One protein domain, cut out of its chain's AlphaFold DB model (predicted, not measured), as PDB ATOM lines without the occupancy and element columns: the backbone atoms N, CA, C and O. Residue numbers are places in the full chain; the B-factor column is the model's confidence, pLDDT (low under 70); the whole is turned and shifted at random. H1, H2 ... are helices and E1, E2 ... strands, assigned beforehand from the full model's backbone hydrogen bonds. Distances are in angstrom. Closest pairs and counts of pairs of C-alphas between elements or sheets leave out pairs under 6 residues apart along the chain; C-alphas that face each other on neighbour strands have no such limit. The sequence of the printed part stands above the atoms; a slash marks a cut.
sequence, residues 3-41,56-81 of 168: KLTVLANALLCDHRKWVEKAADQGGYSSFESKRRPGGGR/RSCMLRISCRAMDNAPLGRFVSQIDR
ATOM      1  N   LYS A   3     122.576 151.667 127.595       81.50
ATOM      2  CA  LYS A   3     123.114 152.583 128.613       81.50
ATOM      3  C   LYS A   3     124.325 153.323 128.054       81.50
ATOM      4  O   LYS A   3     125.342 152.698 127.767       81.50
ATOM      5  N   LEU A   4     124.229 154.645 127.946       80.38
ATOM      6  CA  LEU A   4     125.356 155.501 127.576       80.38
ATOM      7  C   LEU A   4     126.022 156.022 128.853       80.38
ATOM      8  O   LEU A   4     125.333 156.511 129.747       80.38
ATOM      9  N   THR A   5     127.347 155.905 128.949       78.69
ATOM     10  CA  THR A   5     128.125 156.496 130.046       78.69
ATOM     11  C   THR A   5     129.085 157.529 129.478       78.69
ATOM     12  O   THR A   5     129.945 157.173 128.678       78.69
ATOM     13  N   VAL A   6     128.975 158.775 129.932       79.38
ATOM     14  CA  VAL A   6     129.905 159.855 129.578       79.38
ATOM     15  C   VAL A   6     130.699 160.236 130.826       79.38
ATOM     16  O   VAL A   6     130.127 160.451 131.900       79.38
ATOM     17  N   LEU A   7     132.026 160.272 130.696       75.38
ATOM     18  CA  LEU A   7     132.926 160.808 131.714       75.38
ATOM     19  C   LEU A   7     133.328 162.214 131.282       75.38
ATOM     20  O   LEU A   7     134.000 162.374 130.270       75.38
ATOM     21  N   ALA A   8     132.902 163.219 132.043       74.88
ATOM     22  CA  ALA A   8     133.286 164.605 131.813       74.88
ATOM     23  C   ALA A   8     134.079 165.123 133.017       74.88
ATOM     24  O   ALA A   8     133.697 164.910 134.176       74.88
ATOM     25  N   ASN A   9     135.179 165.824 132.739       69.75
ATOM     26  CA  ASN A   9     135.908 166.566 133.759       69.75
ATOM     27  C   ASN A   9     135.018 167.724 134.221       69.75
ATOM     28  O   ASN A   9     134.689 168.612 133.437       69.75
ATOM     29  N   ALA A  10     134.589 167.695 135.484       57.09
ATOM     30  CA  ALA A  10     133.639 168.653 136.044       57.09
ATOM     31  C   ALA A  10     134.329 169.978 136.394       57.09
ATOM     32  O   ALA A  10     134.274 170.428 137.537       57.09
ATOM     33  N   LEU A  11     135.033 170.579 135.433       54.62
ATOM     34  CA  LEU A  11     135.796 171.797 135.687       54.62
ATOM     35  C   LEU A  11     134.910 173.039 135.816       54.62
ATOM     36  O   LEU A  11     135.357 174.007 136.416       54.62
ATOM     37  N   LEU A  12     133.653 173.018 135.358       59.50
ATOM     38  CA  LEU A  12     132.721 174.125 135.585       59.50
ATOM     39  C   LEU A  12     131.291 173.647 135.855       59.50
ATOM     40  O   LEU A  12     130.775 172.749 135.186       59.50
ATOM     41  N   CYS A  13     130.628 174.311 136.807       62.25
ATOM     42  CA  CYS A  13     129.201 174.153 137.108       62.25
ATOM     43  C   CYS A  13     128.308 174.307 135.861       62.25
ATOM     44  O   CYS A  13     127.231 173.711 135.797       62.25
ATOM     45  N   ASP A  14     128.785 175.031 134.849       71.38
ATOM     46  CA  ASP A  14     128.078 175.278 133.591       71.38
ATOM     47  C   ASP A  14     127.940 174.024 132.717       71.38
ATOM     48  O   ASP A  14     126.951 173.872 131.997       71.38
ATOM     49  N   HIS A  15     128.861 173.064 132.842       74.56
ATOM     50  CA  HIS A  15     128.818 171.827 132.058       74.56
ATOM     51  C   HIS A  15     127.629 170.939 132.446       74.56
ATOM     52  O   HIS A  15     127.091 170.218 131.609       74.56
ATOM     53  N   ARG A  16     127.177 171.006 133.705       78.75
ATOM     54  CA  ARG A  16     126.029 170.220 134.175       78.75
ATOM     55  C   ARG A  16     124.732 170.671 133.505       78.75
ATOM     56  O   ARG A  16     124.019 169.832 132.968       78.75
ATOM     57  N   LYS A  17     124.464 171.981 133.505       83.69
ATOM     58  CA  LYS A  17     123.253 172.553 132.892       83.69
ATOM     59  C   LYS A  17     123.190 172.260 131.395       83.69
ATOM     60  O   LYS A  17     122.119 172.007 130.856       83.69
ATOM     61  N   TRP A  18     124.344 172.276 130.729       83.69
ATOM     62  CA  TRP A  18     124.425 171.947 129.312       83.69
ATOM     63  C   TRP A  18     124.078 170.477 129.038       83.69
ATOM     64  O   TRP A  18     123.280 170.199 128.146       83.69
ATOM     65  N   VAL A  19     124.610 169.543 129.836       82.69
ATOM     66  CA  VAL A  19     124.297 168.114 129.683       82.69
ATOM     67  C   VAL A  19     122.828 167.818 129.990       82.69
ATOM     68  O   VAL A  19     122.220 167.040 129.261       82.69
ATOM     69  N   GLU A  20     122.253 168.433 131.028       81.94
ATOM     70  CA  GLU A  20     120.823 168.287 131.348       81.94
ATOM     71  C   GLU A  20     119.961 168.746 130.157       81.94
ATOM     72  O   GLU A  20     119.149 167.976 129.653       81.94
ATOM     73  N   LYS A  21     120.255 169.920 129.582       87.31
ATOM     74  CA  LYS A  21     119.549 170.428 128.393       87.31
ATOM     75  C   LYS A  21     119.701 169.526 127.160       87.31
ATOM     76  O   LYS A  21     118.755 169.367 126.393       87.31
ATOM     77  N   ALA A  22     120.881 168.944 126.941       82.31
ATOM     78  CA  ALA A  22     121.108 168.008 125.839       82.31
ATOM     79  C   ALA A  22     120.353 166.681 126.042       82.31
ATOM     80  O   ALA A  22     119.879 166.085 125.074       82.31
ATOM     81  N   ALA A  23     120.218 166.220 127.290       82.75
ATOM     82  CA  ALA A  23     119.437 165.033 127.621       82.75
ATOM     83  C   ALA A  23     117.938 165.251 127.356       82.75
ATOM     84  O   ALA A  23     117.306 164.384 126.746       82.75
ATOM     85  N   ASP A  24     117.412 166.430 127.704       82.88
ATOM     86  CA  ASP A  24     116.019 166.811 127.428       82.88
ATOM     87  C   ASP A  24     115.731 166.838 125.918       82.88
ATOM     88  O   ASP A  24     114.709 166.333 125.457       82.88
ATOM     89  N   GLN A  25     116.666 167.360 125.116       87.56
ATOM     90  CA  GLN A  25     116.536 167.391 123.653       87.56
ATOM     91  C   GLN A  25     116.700 166.013 122.995       87.56
ATOM     92  O   GLN A  25     116.191 165.787 121.899       87.56
ATOM     93  N   GLY A  26     117.425 165.096 123.640       84.12
ATOM     94  CA  GLY A  26     117.732 163.768 123.109       84.12
ATOM     95  C   GLY A  26     116.671 162.698 123.380       84.12
ATOM     96  O   GLY A  26     116.863 161.557 122.961       84.12
ATOM     97  N   GLY A  27     115.582 163.031 124.080       85.69
ATOM     98  CA  GLY A  27     114.532 162.068 124.432       85.69
ATOM     99  C   GLY A  27     114.981 161.023 125.458       85.69
ATOM    100  O   GLY A  27     114.515 159.881 125.434       85.69
ATOM    101  N   TYR A  28     115.917 161.377 126.342       78.62
ATOM    102  CA  TYR A  28     116.359 160.492 127.416       78.62
ATOM    103  C   TYR A  28     115.391 160.581 128.597       78.62
ATOM    104  O   TYR A  28     115.141 161.655 129.127       78.62
ATOM    105  N   SER A  29     114.864 159.438 129.040       76.69
ATOM    106  CA  SER A  29     113.847 159.388 130.102       76.69
ATOM    107  C   SER A  29     114.417 159.485 131.517       76.69
ATOM    108  O   SER A  29     113.678 159.686 132.476       76.69
ATOM    109  N   SER A  30     115.729 159.290 131.677       78.56
ATOM    110  CA  SER A  30     116.373 159.299 132.985       78.56
ATOM    111  C   SER A  30     117.841 159.689 132.879       78.56
ATOM    112  O   SER A  30     118.596 159.136 132.068       78.56
ATOM    113  N   PHE A  31     118.226 160.628 133.742       77.75
ATOM    114  CA  PHE A  31     119.577 161.140 133.906       77.75
ATOM    115  C   PHE A  31     120.045 160.862 135.335       77.75
ATOM    116  O   PHE A  31     119.448 161.338 136.300       77.75
ATOM    117  N   GLU A  32     121.128 160.098 135.478       81.19
ATOM    118  CA  GLU A  32     121.766 159.871 136.776       81.19
ATOM    119  C   GLU A  32     123.181 160.451 136.757       81.19
ATOM    120  O   GLU A  32     124.025 160.071 135.936       81.19
ATOM    121  N   SER A  33     123.439 161.367 137.689       79.25
ATOM    122  CA  SER A  33     124.740 161.995 137.876       79.25
ATOM    123  C   SER A  33     125.341 161.557 139.205       79.25
ATOM    124  O   SER A  33     124.767 161.799 140.266       79.25
ATOM    125  N   LYS A  34     126.515 160.920 139.162       79.94
ATOM    126  CA  LYS A  34     127.272 160.564 140.370       79.94
ATOM    127  C   LYS A  34     128.604 161.294 140.385       79.94
ATOM    128  O   LYS A  34     129.433 161.117 139.488       79.94
ATOM    129  N   ARG A  35     128.822 162.084 141.437       74.25
ATOM    130  CA  ARG A  35     130.141 162.628 141.770       74.25
ATOM    131  C   ARG A  35     130.964 161.507 142.380       74.25
ATOM    132  O   ARG A  35     130.551 160.919 143.377       74.25
ATOM    133  N   ARG A  36     132.118 161.202 141.793       73.38
ATOM    134  CA  ARG A  36     133.109 160.370 142.478       73.38
ATOM    135  C   ARG A  36     134.127 161.286 143.146       73.38
ATOM    136  O   ARG A  36     134.606 162.204 142.474       73.38
ATOM    137  N   PRO A  37     134.461 161.066 144.430       67.38
ATOM    138  CA  PRO A  37     135.623 161.717 145.006       67.38
ATOM    139  C   PRO A  37     136.820 161.329 144.138       67.38
ATOM    140  O   PRO A  37     137.077 160.143 143.916       67.38
ATOM    141  N   GLY A  38     137.484 162.329 143.562       69.75
ATOM    142  CA  GLY A  38     138.713 162.098 142.821       69.75
ATOM    143  C   GLY A  38     139.700 161.439 143.774       69.75
ATOM    144  O   GLY A  38     140.038 162.024 144.801       69.75
ATOM    145  N   GLY A  39     140.117 160.213 143.459       63.75
ATOM    146  CA  GLY A  39     141.174 159.505 144.172       63.75
ATOM    147  C   GLY A  39     142.518 160.161 143.882       63.75
ATOM    148  O   GLY A  39     143.372 159.571 143.229       63.75
ATOM    149  N   GLY A  40     142.682 161.418 144.290       62.56
ATOM    150  CA  GLY A  40     143.970 162.080 144.264       62.56
ATOM    151  C   GLY A  40     144.878 161.336 145.229       62.56
ATOM    152  O   GLY A  40     144.605 161.310 146.430       62.56
ATOM    153  N   ARG A  41     145.942 160.712 144.709       57.97
ATOM    154  CA  ARG A  41     147.066 160.268 145.537       57.97
ATOM    155  C   ARG A  41     147.489 161.467 146.379       57.97
ATOM    156  O   ARG A  41     147.913 162.485 145.834       57.97
ATOM    157  N   ARG A  56     140.677 170.253 143.633       54.44
ATOM    158  CA  ARG A  56     139.938 168.986 143.672       54.44
ATOM    159  C   ARG A  56     139.260 168.759 142.323       54.44
ATOM    160  O   ARG A  56     138.115 169.164 142.128       54.44
ATOM    161  N   SER A  57     139.936 168.071 141.408       55.44
ATOM    162  CA  SER A  57     139.310 167.586 140.175       55.44
ATOM    163  C   SER A  57     138.193 166.595 140.513       55.44
ATOM    164  O   SER A  57     138.441 165.480 140.974       55.44
ATOM    165  N   CYS A  58     136.944 167.011 140.311       53.78
ATOM    166  CA  CYS A  58     135.778 166.144 140.442       53.78
ATOM    167  C   CYS A  58     135.480 165.510 139.078       53.78
ATOM    168  O   CYS A  58     135.353 166.212 138.076       53.78
ATOM    169  N   MET A  59     135.344 164.185 139.028       68.69
ATOM    170  CA  MET A  59     134.853 163.499 137.830       68.69
ATOM    171  C   MET A  59     133.341 163.319 137.942       68.69
ATOM    172  O   MET A  59     132.850 162.757 138.930       68.69
ATOM    173  N   LEU A  60     132.606 163.790 136.933       67.69
ATOM    174  CA  LEU A  60     131.170 163.564 136.826       67.69
ATOM    175  C   LEU A  60     130.930 162.373 135.906       67.69
ATOM    176  O   LEU A  60     131.325 162.384 134.738       67.69
ATOM    177  N   ARG A  61     130.272 161.340 136.434       71.31
ATOM    178  CA  ARG A  61     129.796 160.222 135.623       71.31
ATOM    179  C   ARG A  61     128.326 160.452 135.318       71.31
ATOM    180  O   ARG A  61     127.511 160.480 136.239       71.31
ATOM    181  N   ILE A  62     128.021 160.615 134.039       73.69
ATOM    182  CA  ILE A  62     126.666 160.798 133.529       73.69
ATOM    183  C   ILE A  62     126.225 159.481 132.898       73.69
ATOM    184  O   ILE A  62     126.927 158.942 132.042       73.69
ATOM    185  N   SER A  63     125.094 158.944 133.352       73.75
ATOM    186  CA  SER A  63     124.445 157.785 132.735       73.75
ATOM    187  C   SER A  63     123.111 158.206 132.133       73.75
ATOM    188  O   SER A  63     122.255 158.706 132.859       73.75
ATOM    189  N   CYS A  64     122.927 157.948 130.840       75.00
ATOM    190  CA  CYS A  64     121.659 158.174 130.150       75.00
ATOM    191  C   CYS A  64     121.066 156.832 129.703       75.00
ATOM    192  O   CYS A  64     121.795 155.948 129.228       75.00
ATOM    193  N   ARG A  65     119.748 156.668 129.857       74.50
ATOM    194  CA  ARG A  65     118.996 155.523 129.314       74.50
ATOM    195  C   ARG A  65     118.280 155.952 128.040       74.50
ATOM    196  O   ARG A  65     117.426 156.831 128.089       74.50
ATOM    197  N   ALA A  66     118.650 155.344 126.916       69.81
ATOM    198  CA  ALA A  66     117.976 155.573 125.643       69.81
ATOM    199  C   ALA A  66     116.796 154.604 125.483       69.81
ATOM    200  O   ALA A  66     116.928 153.412 125.788       69.81
ATOM    201  N   MET A  67     115.675 155.115 124.976       70.38
ATOM    202  CA  MET A  67     114.570 154.304 124.457       70.38
ATOM    203  C   MET A  67     115.048 153.533 123.217       70.38
ATOM    204  O   MET A  67     115.911 154.021 122.484       70.38
ATOM    205  N   ASP A  68     114.500 152.338 122.974       69.31
ATOM    206  CA  ASP A  68     115.049 151.373 122.004       69.31
ATOM    207  C   ASP A  68     115.061 151.854 120.533       69.31
ATOM    208  O   ASP A  68     115.738 151.248 119.708       69.31
ATOM    209  N   ASN A  69     114.445 153.004 120.225       69.88
ATOM    210  CA  ASN A  69     114.383 153.589 118.878       69.88
ATOM    211  C   ASN A  69     115.122 154.938 118.715       69.88
ATOM    212  O   ASN A  69     114.986 155.587 117.679       69.88
ATOM    213  N   ALA A  70     115.896 155.400 119.705       60.91
ATOM    214  CA  ALA A  70     116.568 156.701 119.613       60.91
ATOM    215  C   ALA A  70     117.846 156.646 118.735       60.91
ATOM    216  O   ALA A  70     118.727 155.811 118.980       60.91
ATOM    217  N   PRO A  71     118.010 157.544 117.741       60.34
ATOM    218  CA  PRO A  71     119.195 157.576 116.885       60.34
ATOM    219  C   PRO A  71     120.434 158.041 117.671       60.34
ATOM    220  O   PRO A  71     120.643 159.229 117.911       60.34
ATOM    221  N   LEU A  72     121.298 157.090 118.041       59.31
ATOM    222  CA  LEU A  72     122.501 157.332 118.857       59.31
ATOM    223  C   LEU A  72     123.553 158.243 118.191       59.31
ATOM    224  O   LEU A  72     124.391 158.818 118.883       59.31
ATOM    225  N   GLY A  73     123.515 158.398 116.863       58.19
ATOM    226  CA  GLY A  73     124.549 159.111 116.100       58.19
ATOM    227  C   GLY A  73     124.610 160.628 116.335       58.19
ATOM    228  O   GLY A  73     125.672 161.230 116.170       58.19
ATOM    229  N   ARG A  74     123.505 161.263 116.755       57.72
ATOM    230  CA  ARG A  74     123.443 162.729 116.941       57.72
ATOM    231  C   ARG A  74     123.959 163.216 118.295       57.72
ATOM    232  O   ARG A  74     124.336 164.376 118.410       57.72
ATOM    233  N   PHE A  75     123.975 162.355 119.311       53.62
ATOM    234  CA  PHE A  75     124.290 162.772 120.679       53.62
ATOM    235  C   PHE A  75     125.800 162.853 120.937       53.62
ATOM    236  O   PHE A  75     126.280 163.835 121.492       53.62
ATOM    237  N   VAL A  76     126.571 161.861 120.477       56.81
ATOM    238  CA  VAL A  76     128.037 161.842 120.659       56.81
ATOM    239  C   VAL A  76     128.697 163.007 119.908       56.81
ATOM    240  O   VAL A  76     129.553 163.696 120.452       56.81
ATOM    241  N   SER A  77     128.209 163.312 118.704       54.41
ATOM    242  CA  SER A  77     128.699 164.420 117.874       54.41
ATOM    243  C   SER A  77     128.357 165.818 118.418       54.41
ATOM    244  O   SER A  77     129.027 166.788 118.060       54.41
ATOM    245  N   GLN A  78     127.351 165.941 119.293       53.59
ATOM    246  CA  GLN A  78     127.033 167.194 119.991       53.59
ATOM    247  C   GLN A  78     127.904 167.433 121.230       53.59
ATOM    248  O   GLN A  78     128.132 168.588 121.573       53.59
ATOM    249  N   ILE A  79     128.404 166.379 121.886       54.78
ATOM    250  CA  ILE A  79     129.288 166.498 123.060       54.78
ATOM    251  C   ILE A  79     130.707 166.905 122.646       54.78
ATOM    252  O   ILE A  79     131.317 167.730 123.322       54.78
ATOM    253  N   ASP A  80     131.203 166.397 121.514       46.06
ATOM    254  CA  ASP A  80     132.553 166.708 121.016       46.06
ATOM    255  C   ASP A  80     132.674 168.078 120.332       46.06
ATOM    256  O   ASP A  80     133.778 168.535 120.032       46.06
ATOM    257  N   ARG A  81     131.558 168.776 120.099       49.34
ATOM    258  CA  ARG A  81     131.576 170.160 119.621       49.34
ATOM    259  C   ARG A  81     131.326 171.095 120.799       49.34
ATOM    260  O   ARG A  81     130.161 171.330 121.125       49.34
TER     261      ARG A  81
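What this domain is: This is residues 3 to 41 and 56 to 81 of the 168 residues of an uncharacterized protein of Octadecabacter antarcticus 307 (UniProt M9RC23). A twisted wall of three antiparallel strands, E1, E3 and E2 in that order across it, has the longer helix H1 over one face, running along the strands. The short H2 is near H1, toward the E1 side of the sheet. The printed part has 65 residues, in the order E1, H1, E2, E3, H2, and its class is mixed, helices and strands. It is only just compact, close to loose, with a radius of gyration of the C-alphas of 12.6 A, and spans 42 by 21 by 16 A.

Where its parts are: E1, residues 3 to 9, begins at C-alpha 3 (123.114, 152.583, 128.613) and is 19.6 A long. H1, residues 14 to 25, measures 17.2 A. E2 is residues 31 to 36, 16.0 A; E3, residues 59 to 66, 22.3 A. H2, residues 73 to 79, measures 11.2 A and ends at C-alpha 79 (129.288, 166.498, 123.060).

How they stand to each other: E1 and E3 are antiparallel at 156 degrees, with N 6 and O 62 at 2.9 A. E3 and E2 are antiparallel at 159 degrees, with N 63 and O 32 at 3.0 A. The sheet is strongly twisted, only just, with C-alphas up to 4.0 A off its best plane. H1 is on the sheet at a height of 9.9 A, over E3, making two layers, helix on one face of a sheet; its closest C-alphas to E3 are those of Ala 23 and Cys 64, 7.6 A. E1, H1 and E2 form a split strand-helix-strand unit, two strands running the same way with E3 between them, its crossover right-handed. H2 is only just not on the sheet, with 4 pairs of C-alphas within 10 A, and is apart from E1 and E2. Each O i to N i+4 pair of H1 is within hydrogen-bond range; H2 has 1 of 3, and 2 of 4 O i to N i+3 pairs.

The domain as a whole: The C-alphas of Arg 41 and Asn 69 are farthest apart, 42.7 A. Residues 42 to 55 are not printed, and C-alphas 41 and 56 are 11.4 A apart across the cut. Of the links printed whole, none is long. The mean pLDDT of the printed part is 70.1, and residues 9 to 13, 37 to 41, 56 to 60, 66 and 68 to 81 are under 70.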